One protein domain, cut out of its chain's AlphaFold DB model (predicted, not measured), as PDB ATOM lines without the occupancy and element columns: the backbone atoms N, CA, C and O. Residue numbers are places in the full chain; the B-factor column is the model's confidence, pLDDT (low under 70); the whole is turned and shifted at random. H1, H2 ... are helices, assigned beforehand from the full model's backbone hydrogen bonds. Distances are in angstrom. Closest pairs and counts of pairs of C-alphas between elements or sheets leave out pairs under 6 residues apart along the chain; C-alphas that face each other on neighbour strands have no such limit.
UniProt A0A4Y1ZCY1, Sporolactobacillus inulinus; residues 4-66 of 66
ATOM      1  N   GLN A   4      32.563  18.924  -1.983       95.94
ATOM      2  CA  GLN A   4      32.827  17.884  -2.976       95.94
ATOM      3  C   GLN A   4      31.738  16.808  -2.920       95.94
ATOM      4  O   GLN A   4      31.153  16.482  -3.950       95.94
ATOM      5  N   ASN A   5      31.374  16.334  -1.722       96.50
ATOM      6  CA  ASN A   5      30.299  15.353  -1.567       96.50
ATOM      7  C   ASN A   5      28.965  15.895  -2.103       96.50
ATOM      8  O   ASN A   5      28.213  15.168  -2.743       96.50
ATOM      9  N   GLU A   6      28.659  17.168  -1.835       96.06
ATOM     10  CA  GLU A   6      27.441  17.824  -2.327       96.06
ATOM     11  C   GLU A   6      27.389  17.814  -3.860       96.06
ATOM     12  O   GLU A   6      26.395  17.383  -4.449       96.06
ATOM     13  N   GLN A   7      28.477  18.218  -4.517       96.50
ATOM     14  CA  GLN A   7      28.575  18.207  -5.977       96.50
ATOM     15  C   GLN A   7      28.460  16.790  -6.552       96.50
ATOM     16  O   GLN A   7      27.788  16.589  -7.566       96.50
ATOM     17  N   ASP A   8      29.081  15.802  -5.911       97.94
ATOM     18  CA  ASP A   8      29.037  14.400  -6.336       97.94
ATOM     19  C   ASP A   8      27.614  13.843  -6.256       97.94
ATOM     20  O   ASP A   8      27.108  13.278  -7.228       97.94
ATOM     21  N   LEU A   9      26.919  14.086  -5.144       97.56
ATOM     22  CA  LEU A   9      25.528  13.675  -4.972       97.56
ATOM     23  C   LEU A   9      24.599  14.386  -5.962       97.56
ATOM     24  O   LEU A   9      23.711  13.750  -6.530       97.56
ATOM     25  N   HIS A  10      24.818  15.671  -6.252       96.50
ATOM     26  CA  HIS A  10      24.049  16.378  -7.280       96.50
ATOM     27  C   HIS A  10      24.263  15.818  -8.690       96.50
ATOM     28  O   HIS A  10      23.337  15.884  -9.505       96.50
ATOM     29  N   ARG A  11      25.451  15.280  -8.992       97.19
ATOM     30  CA  ARG A  11      25.723  14.580 -10.258       97.19
ATOM     31  C   ARG A  11      25.027  13.219 -10.319       97.19
ATOM     32  O   ARG A  11      24.561  12.844 -11.388       97.19
ATOM     33  N   LEU A  12      24.926  12.515  -9.191       97.44
ATOM     34  CA  LEU A  12      24.293  11.194  -9.093       97.44
ATOM     35  C   LEU A  12      22.760  11.240  -8.971       97.44
ATOM     36  O   LEU A  12      22.081  10.260  -9.276       97.44
ATOM     37  N   ALA A  13      22.189  12.357  -8.518       97.12
ATOM     38  CA  ALA A  13      20.754  12.484  -8.293       97.12
ATOM     39  C   ALA A  13      19.941  12.387  -9.599       97.12
ATOM     40  O   ALA A  13      20.073  13.216 -10.499       97.12
ATOM     41  N   ALA A  14      19.025  11.413  -9.651       95.19
ATOM     42  CA  ALA A  14      18.222  11.096 -10.836       95.19
ATOM     43  C   ALA A  14      17.230  12.194 -11.273       95.19
ATOM     44  O   ALA A  14      16.836  12.237 -12.435       95.19
ATOM     45  N   ASN A  15      16.779  13.059 -10.358       95.88
ATOM     46  CA  ASN A  15      15.795  14.103 -10.654       95.88
ATOM     47  C   ASN A  15      15.944  15.321  -9.724       95.88
ATOM     48  O   ASN A  15      16.697  15.297  -8.747       95.88
ATOM     49  N   MET A  16      15.212  16.393 -10.035       93.94
ATOM     50  CA  MET A  16      15.262  17.653  -9.284       93.94
ATOM     51  C   MET A  16      14.740  17.528  -7.847       93.94
ATOM     52  O   MET A  16      15.288  18.178  -6.962       93.94
ATOM     53  N   ASN A  17      13.755  16.660  -7.592       95.44
ATOM     54  CA  ASN A  17      13.241  16.432  -6.237       95.44
ATOM     55  C   ASN A  17      14.317  15.808  -5.339       95.44
ATOM     56  O   ASN A  17      14.517  16.252  -4.216       95.44
ATOM     57  N   ASN A  18      15.083  14.845  -5.858       95.31
ATOM     58  CA  ASN A  18      16.210  14.261  -5.134       95.31
ATOM     59  C   ASN A  18      17.301  15.305  -4.873       95.31
ATOM     60  O   ASN A  18      17.864  15.333  -3.783       95.31
ATOM     61  N   LYS A  19      17.577  16.191  -5.843       95.00
ATOM     62  CA  LYS A  19      18.543  17.287  -5.663       95.00
ATOM     63  C   LYS A  19      18.120  18.268  -4.570       95.00
ATOM     64  O   LYS A  19      18.984  18.724  -3.835       95.00
ATOM     65  N   ALA A  20      16.826  18.558  -4.448       94.62
ATOM     66  CA  ALA A  20      16.297  19.466  -3.430       94.62
ATOM     67  C   ALA A  20      16.475  18.943  -1.992       94.62
ATOM     68  O   ALA A  20      16.507  19.737  -1.056       94.62
ATOM     69  N   ASN A  21      16.638  17.628  -1.821       92.94
ATOM     70  CA  ASN A  21      16.861  16.999  -0.517       92.94
ATOM     71  C   ASN A  21      18.348  16.938  -0.110       92.94
ATOM     72  O   ASN A  21      18.660  16.500   0.996       92.94
ATOM     73  N   ILE A  22      19.277  17.337  -0.986       95.31
ATOM     74  CA  ILE A  22      20.717  17.332  -0.691       95.31
ATOM     75  C   ILE A  22      21.081  18.634   0.018       95.31
ATOM     76  O   ILE A  22      20.806  19.722  -0.481       95.31
ATOM     77  N   ARG A  23      21.732  18.521   1.178       92.19
ATOM     78  CA  ARG A  23      22.164  19.671   1.975       92.19
ATOM     79  C   ARG A  23      23.446  19.349   2.741       92.19
ATOM     80  O   ARG A  23      23.570  18.273   3.325       92.19
ATOM     81  N   ARG A  24      24.414  20.274   2.758       93.00
ATOM     82  CA  ARG A  24      25.650  20.116   3.551       93.00
ATOM     83  C   ARG A  24      25.376  20.226   5.049       93.00
ATOM     84  O   ARG A  24      24.609  21.080   5.480       93.00
ATOM     85  N   PHE A  25      26.073  19.413   5.839       93.69
ATOM     86  CA  PHE A  25      25.887  19.300   7.289       93.69
ATOM     87  C   PHE A  25      25.985  20.649   8.022       93.69
ATOM     88  O   PHE A  25      25.084  21.031   8.760       93.69
ATOM     89  N   MET A  26      27.027  21.435   7.744       91.62
ATOM     90  CA  MET A  26      27.250  22.714   8.432       91.62
ATOM     91  C   MET A  26      26.180  23.773   8.131       91.62
ATOM     92  O   MET A  26      26.079  24.749   8.857       91.62
ATOM     93  N   THR A  27      25.328  23.589   7.116       90.50
ATOM     94  CA  THR A  27      24.230  24.537   6.843       90.50
ATOM     95  C   THR A  27      23.104  24.480   7.881       90.50
ATOM     96  O   THR A  27      22.204  25.316   7.831       90.50
ATOM     97  N   TYR A  28      23.102  23.491   8.781       89.12
ATOM     98  CA  TYR A  28      22.198  23.435   9.937       89.12
ATOM     99  C   TYR A  28      22.741  24.214  11.143       89.12
ATOM    100  O   TYR A  28      21.979  24.593  12.031       89.12
ATOM    101  N   LEU A  29      24.046  24.492  11.158       85.88
ATOM    102  CA  LEU A  29      24.723  25.303  12.158       85.88
ATOM    103  C   LEU A  29      24.896  26.718  11.599       85.88
ATOM    104  O   LEU A  29      25.926  27.047  11.015       85.88
ATOM    105  N   ASN A  30      23.870  27.559  11.744       70.38
ATOM    106  CA  ASN A  30      24.028  28.995  11.492       70.38
ATOM    107  C   ASN A  30      25.117  29.536  12.448       70.38
ATOM    108  O   ASN A  30      25.128  29.144  13.611       70.38
ATOM    109  N   ASP A  31      26.021  30.394  11.960       64.81
ATOM    110  CA  ASP A  31      27.196  30.950  12.675       64.81
ATOM    111  C   ASP A  31      28.451  30.066  12.792       64.81
ATOM    112  O   ASP A  31      29.067  29.981  13.855       64.81
ATOM    113  N   GLN A  32      28.910  29.449  11.699       67.88
ATOM    114  CA  GLN A  32      30.283  28.927  11.642       67.88
ATOM    115  C   GLN A  32      31.079  29.582  10.504       67.88
ATOM    116  O   GLN A  32      30.573  29.669   9.383       67.88
ATOM    117  N   PRO A  33      32.320  30.040  10.763       71.62
ATOM    118  CA  PRO A  33      33.176  30.630   9.731       71.62
ATOM    119  C   PRO A  33      33.581  29.599   8.670       71.62
ATOM    120  O   PRO A  33      33.843  29.960   7.524       71.62
ATOM    121  N   GLU A  34      33.600  28.317   9.041       80.69
ATOM    122  CA  GLU A  34      33.969  27.218   8.160       80.69
ATOM    123  C   GLU A  34      32.710  26.507   7.630       80.69
ATOM    124  O   GLU A  34      31.976  25.884   8.404       80.69
ATOM    125  N   PRO A  35      32.445  26.556   6.313       84.56
ATOM    126  CA  PRO A  35      31.205  26.040   5.744       84.56
ATOM    127  C   PRO A  35      31.199  24.515   5.554       84.56
ATOM    128  O   PRO A  35      30.171  23.981   5.136       84.56
ATOM    129  N   ASP A  36      32.312  23.827   5.818       91.25
ATOM    130  CA  ASP A  36      32.524  22.399   5.562       91.25
ATOM    131  C   ASP A  36      33.102  21.701   6.802       91.25
ATOM    132  O   ASP A  36      33.859  22.304   7.563       91.25
ATOM    133  N   VAL A  37      32.755  20.429   7.009       92.12
ATOM    134  CA  VAL A  37      33.406  19.578   8.018       92.12
ATOM    135  C   VAL A  37      34.756  19.121   7.452       92.12
ATOM    136  O   VAL A  37      34.771  18.580   6.346       92.12
ATOM    137  N   PRO A  38      35.884  19.336   8.154       90.88
ATOM    138  CA  PRO A  38      37.192  18.926   7.658       90.88
ATOM    139  C   PRO A  38      37.285  17.403   7.574       90.88
ATOM    140  O   PRO A  38      36.768  16.700   8.436       90.88
ATOM    141  N   ASP A  39      37.979  16.890   6.559       93.56
ATOM    142  CA  ASP A  39      38.196  15.452   6.427       93.56
ATOM    143  C   ASP A  39      39.297  14.991   7.409       93.56
ATOM    144  O   ASP A  39      40.467  15.393   7.275       93.56
ATOM    145  N   PRO A  40      38.966  14.170   8.424       94.69
ATOM    146  CA  PRO A  40      39.939  13.740   9.414       94.69
ATOM    147  C   PRO A  40      40.898  12.682   8.858       94.69
ATOM    148  O   PRO A  40      41.994  12.535   9.394       94.69
ATOM    149  N   TYR A  41      40.549  11.996   7.764       94.62
ATOM    150  CA  TYR A  41      41.424  11.016   7.122       94.62
ATOM    151  C   TYR A  41      42.707  11.670   6.594       94.62
ATOM    152  O   TYR A  41      43.791  11.104   6.711       94.62
ATOM    153  N   TYR A  42      42.597  12.893   6.066       93.81
ATOM    154  CA  TYR A  42      43.740  13.649   5.546       93.81
ATOM    155  C   TYR A  42      44.366  14.598   6.569       93.81
ATOM    156  O   TYR A  42      45.557  14.888   6.485       93.81
ATOM    157  N   THR A  43      43.578  15.112   7.517       93.31
ATOM    158  CA  THR A  43      44.050  16.141   8.461       93.31
ATOM    159  C   THR A  43      44.421  15.602   9.841       93.31
ATOM    160  O   THR A  43      45.091  16.300  10.596       93.31
ATOM    161  N   GLY A  44      43.966  14.400  10.203       94.56
ATOM    162  CA  GLY A  44      44.115  13.836  11.547       94.56
ATOM    163  C   GLY A  44      43.267  14.521  12.628       94.56
ATOM    164  O   GLY A  44      43.355  14.147  13.794       94.56
ATOM    165  N   ARG A  45      42.434  15.514  12.279       93.38
ATOM    166  CA  ARG A  45      41.666  16.340  13.231       93.38
ATOM    167  C   ARG A  45      40.329  15.704  13.621       93.38
ATOM    168  O   ARG A  45      39.270  16.281  13.398       93.38
ATOM    169  N   PHE A  46      40.371  14.502  14.190       95.88
ATOM    170  CA  PHE A  46      39.159  13.765  14.575       95.88
ATOM    171  C   PHE A  46      38.345  14.476  15.662       95.88
ATOM    172  O   PHE A  46      37.124  14.534  15.546       95.88
ATOM    173  N   ASP A  47      39.001  15.071  16.660       95.88
ATOM    174  CA  ASP A  47      38.311  15.759  17.762       95.88
ATOM    175  C   ASP A  47      37.472  16.943  17.262       95.88
ATOM    176  O   ASP A  47      36.322  17.116  17.657       95.88
ATOM    177  N   GLU A  48      38.017  17.723  16.321       91.81
ATOM    178  CA  GLU A  48      37.310  18.849  15.702       91.81
ATOM    179  C   GLU A  48      36.093  18.382  14.891       91.81
ATOM    180  O   GLU A  48      35.048  19.033  14.883       91.81
ATOM    181  N   VAL A  49      36.213  17.242  14.206       94.62
ATOM    182  CA  VAL A  49      35.099  16.644  13.465       94.62
ATOM    183  C   VAL A  49      34.009  16.177  14.419       94.62
ATOM    184  O   VAL A  49      32.842  16.476  14.175       94.62
ATOM    185  N   ILE A  50      34.371  15.493  15.506       95.25
ATOM    186  CA  ILE A  50      33.413  15.019  16.511       95.25
ATOM    187  C   ILE A  50      32.647  16.198  17.115       95.25
ATOM    188  O   ILE A  50      31.421  16.170  17.109       95.25
ATOM    189  N   ASP A  51      33.336  17.259  17.540       91.81
ATOM    190  CA  ASP A  51      32.695  18.454  18.108       91.81
ATOM    191  C   ASP A  51      31.712  19.124  17.130       91.81
ATOM    192  O   ASP A  51      30.621  19.556  17.509       91.81
ATOM    193  N   ARG A  52      32.053  19.189  15.837       91.38
ATOM    194  CA  ARG A  52      31.137  19.719  14.814       91.38
ATOM    195  C   ARG A  52      29.918  18.815  14.624       91.38
ATOM    196  O   ARG A  52      28.805  19.326  14.492       91.38
ATOM    197  N   ILE A  53      30.119  17.498  14.591       93.75
ATOM    198  CA  ILE A  53      29.048  16.514  14.388       93.75
ATOM    199  C   ILE A  53      28.086  16.501  15.576       93.75
ATOM    200  O   ILE A  53      26.874  16.505  15.361       93.75
ATOM    201  N   ASP A  54      28.607  16.545  16.798       93.19
ATOM    202  CA  ASP A  54      27.814  16.579  18.027       93.19
ATOM    203  C   ASP A  54      26.876  17.796  18.026       93.19
ATOM    204  O   ASP A  54      25.653  17.655  18.003       93.19
ATOM    205  N   ARG A  55      27.440  18.998  17.838       89.38
ATOM    206  CA  ARG A  55      26.665  20.249  17.769       89.38
ATOM    207  C   ARG A  55      25.625  20.262  16.649       89.38
ATOM    208  O   ARG A  55      24.538  20.817  16.813       89.38
ATOM    209  N   GLY A  56      25.961  19.726  15.477       90.88
ATOM    210  CA  GLY A  56      25.070  19.768  14.316       90.88
ATOM    211  C   GLY A  56      23.939  18.744  14.365       90.88
ATOM    212  O   GLY A  56      22.873  19.005  13.806       90.88
ATOM    213  N   THR A  57      24.135  17.612  15.044       93.62
ATOM    214  CA  THR A  57      23.136  16.534  15.097       93.62
ATOM    215  C   THR A  57      21.874  16.978  15.833       93.62
ATOM    216  O   THR A  57      20.777  16.749  15.322       93.62
ATOM    217  N   ASP A  58      22.010  17.705  16.945       90.56
ATOM    218  CA  ASP A  58      20.867  18.269  17.678       90.56
ATOM    219  C   ASP A  58      20.016  19.185  16.787       90.56
ATOM    220  O   ASP A  58      18.794  19.047  16.706       90.56
ATOM    221  N   ARG A  59      20.667  20.077  16.029       90.31
ATOM    222  CA  ARG A  59      19.975  20.996  15.109       90.31
ATOM    223  C   ARG A  59      19.292  20.267  13.964       90.31
ATOM    224  O   ARG A  59      18.201  20.656  13.556       90.31
ATOM    225  N   ILE A  60      19.911  19.216  13.434       92.12
ATOM    226  CA  ILE A  60      19.289  18.387  12.397       92.12
ATOM    227  C   ILE A  60      18.041  17.708  12.959       92.12
ATOM    228  O   ILE A  60      16.988  17.753  12.322       92.12
ATOM    229  N   LEU A  61      18.126  17.134  14.159       92.44
ATOM    230  CA  LEU A  61      17.003  16.456  14.795       92.44
ATOM    231  C   LEU A  61      15.808  17.404  14.997       92.44
ATOM    232  O   LEU A  61      14.682  17.052  14.644       92.44
ATOM    233  N   GLU A  62      16.058  18.637  15.447       90.75
ATOM    234  CA  GLU A  62      15.042  19.697  15.551       90.75
ATOM    235  C   GLU A  62      14.358  20.026  14.214       90.75
ATOM    236  O   GLU A  62      13.197  20.439  14.201       90.75
ATOM    237  N   THR A  63      15.060  19.881  13.084       88.12
ATOM    238  CA  THR A  63      14.474  20.115  11.752       88.12
ATOM    239  C   THR A  63      13.686  18.928  11.207       88.12
ATOM    240  O   THR A  63      12.798  19.144  10.390       88.12
ATOM    241  N   LEU A  64      13.995  17.703  11.641       88.69
ATOM    242  CA  LEU A  64      13.357  16.478  11.147       88.69
ATOM    243  C   LEU A  64      12.106  16.073  11.938       88.69
ATOM    244  O   LEU A  64      11.255  15.380  11.391       88.69
ATOM    245  N   ILE A  65      12.009  16.458  13.216       91.62
ATOM    246  CA  ILE A  65      10.894  16.074  14.105       91.62
ATOM    247  C   ILE A  65       9.730  17.091  14.077       91.62
ATOM    248  O   ILE A  65       8.667  16.825  14.635       91.62
ATOM    249  N   LYS A  66       9.903  18.244  13.422       58.72
ATOM    250  CA  LYS A  66       8.822  19.222  13.198       58.72
ATOM    251  C   LYS A  66       7.843  18.762  12.126       58.72
ATOM    252  O   LYS A  66       6.639  19.038  12.320       58.72
TER     253      LYS A  66
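What this domain is: This is residues 4 to 66 of the 66 residues of a protein of Sporolactobacillus inulinus (UniProt A0A4Y1ZCY1). What does the model look like at first sight? It is a loose, open frame of helices: the long helix H5 makes one side, H1 and the short H2 stand away from it on the other side, and the small H3 sits between them and packs on H5. The long link of residues 29 to 39 swings out in a wide loop from H3 to the short H4, which lies near the beginning of H5. How is it made up? The printed part has 63 residues with five named helices, in the order H1, H2, H3, H4, H5, and no named strand, and its class is all helix. How large and how dense is it? It is loose, with a radius of gyration of the C-alphas of 13.3 A, and only just flat, with spans of 36 by 32 by 18 A.

Where its parts are: Where does the first helix lie? H1 holds residues 4 to 12, from C-alpha 4 at (32.827, 17.884, -2.976) to C-alpha 12, 12.5 A away. Which short helices follow? H2 is residues 16 to 20, 6.2 A long, H3 is residues 25 to 28, 6.1 A, and H4 is residues 40 to 43, 4.9 A. Where is the longest helix? H5 spans residues 46 to 64 over 26.2 A, from C-alpha 46 at (39.159, 13.765, 14.575) to C-alpha 64 at (13.357, 16.478, 11.147). It has a kink of 29 degrees near residue 58.

How they stand to each other: How does H1 stand to the other helices? H1 and H2 are close but not clearly touching, their closest C-alphas being those of His 10 and Lys 19 at 5.8 A. H1 is apart from H3, H4 and H5. What touches H5? H3 touches it, at residues 56 to 60 of H5 alone, and the closest C-alphas are those of Tyr 28 and Arg 59, 6.1 A apart. H4 and H5 are close but not clearly touching, the C-alphas of Pro 40 and Phe 46 being the closest at 5.2 A. What do the backbone N and O atoms show? In H1 and H2 every O i to N i+4 pair is within hydrogen-bond range, and in H5 13 of 15 are. H3 and H4 are too short for such a pair; the one O i to N i+3 pair is within range in H3 and not in H4.

The domain as a whole: How far does it reach? The C-alphas of Asn 15 and Asp 47, the two farthest apart, are 36.3 A apart. Is the printed part whole? It has no cut from residue 4 to residue 66, the chain's last; the link from H3 to H4 is long, and the other three are tight. Where is the confidence low? The mean pLDDT of the printed part is 91.0, and residues 31, 32 and 66 are under 70.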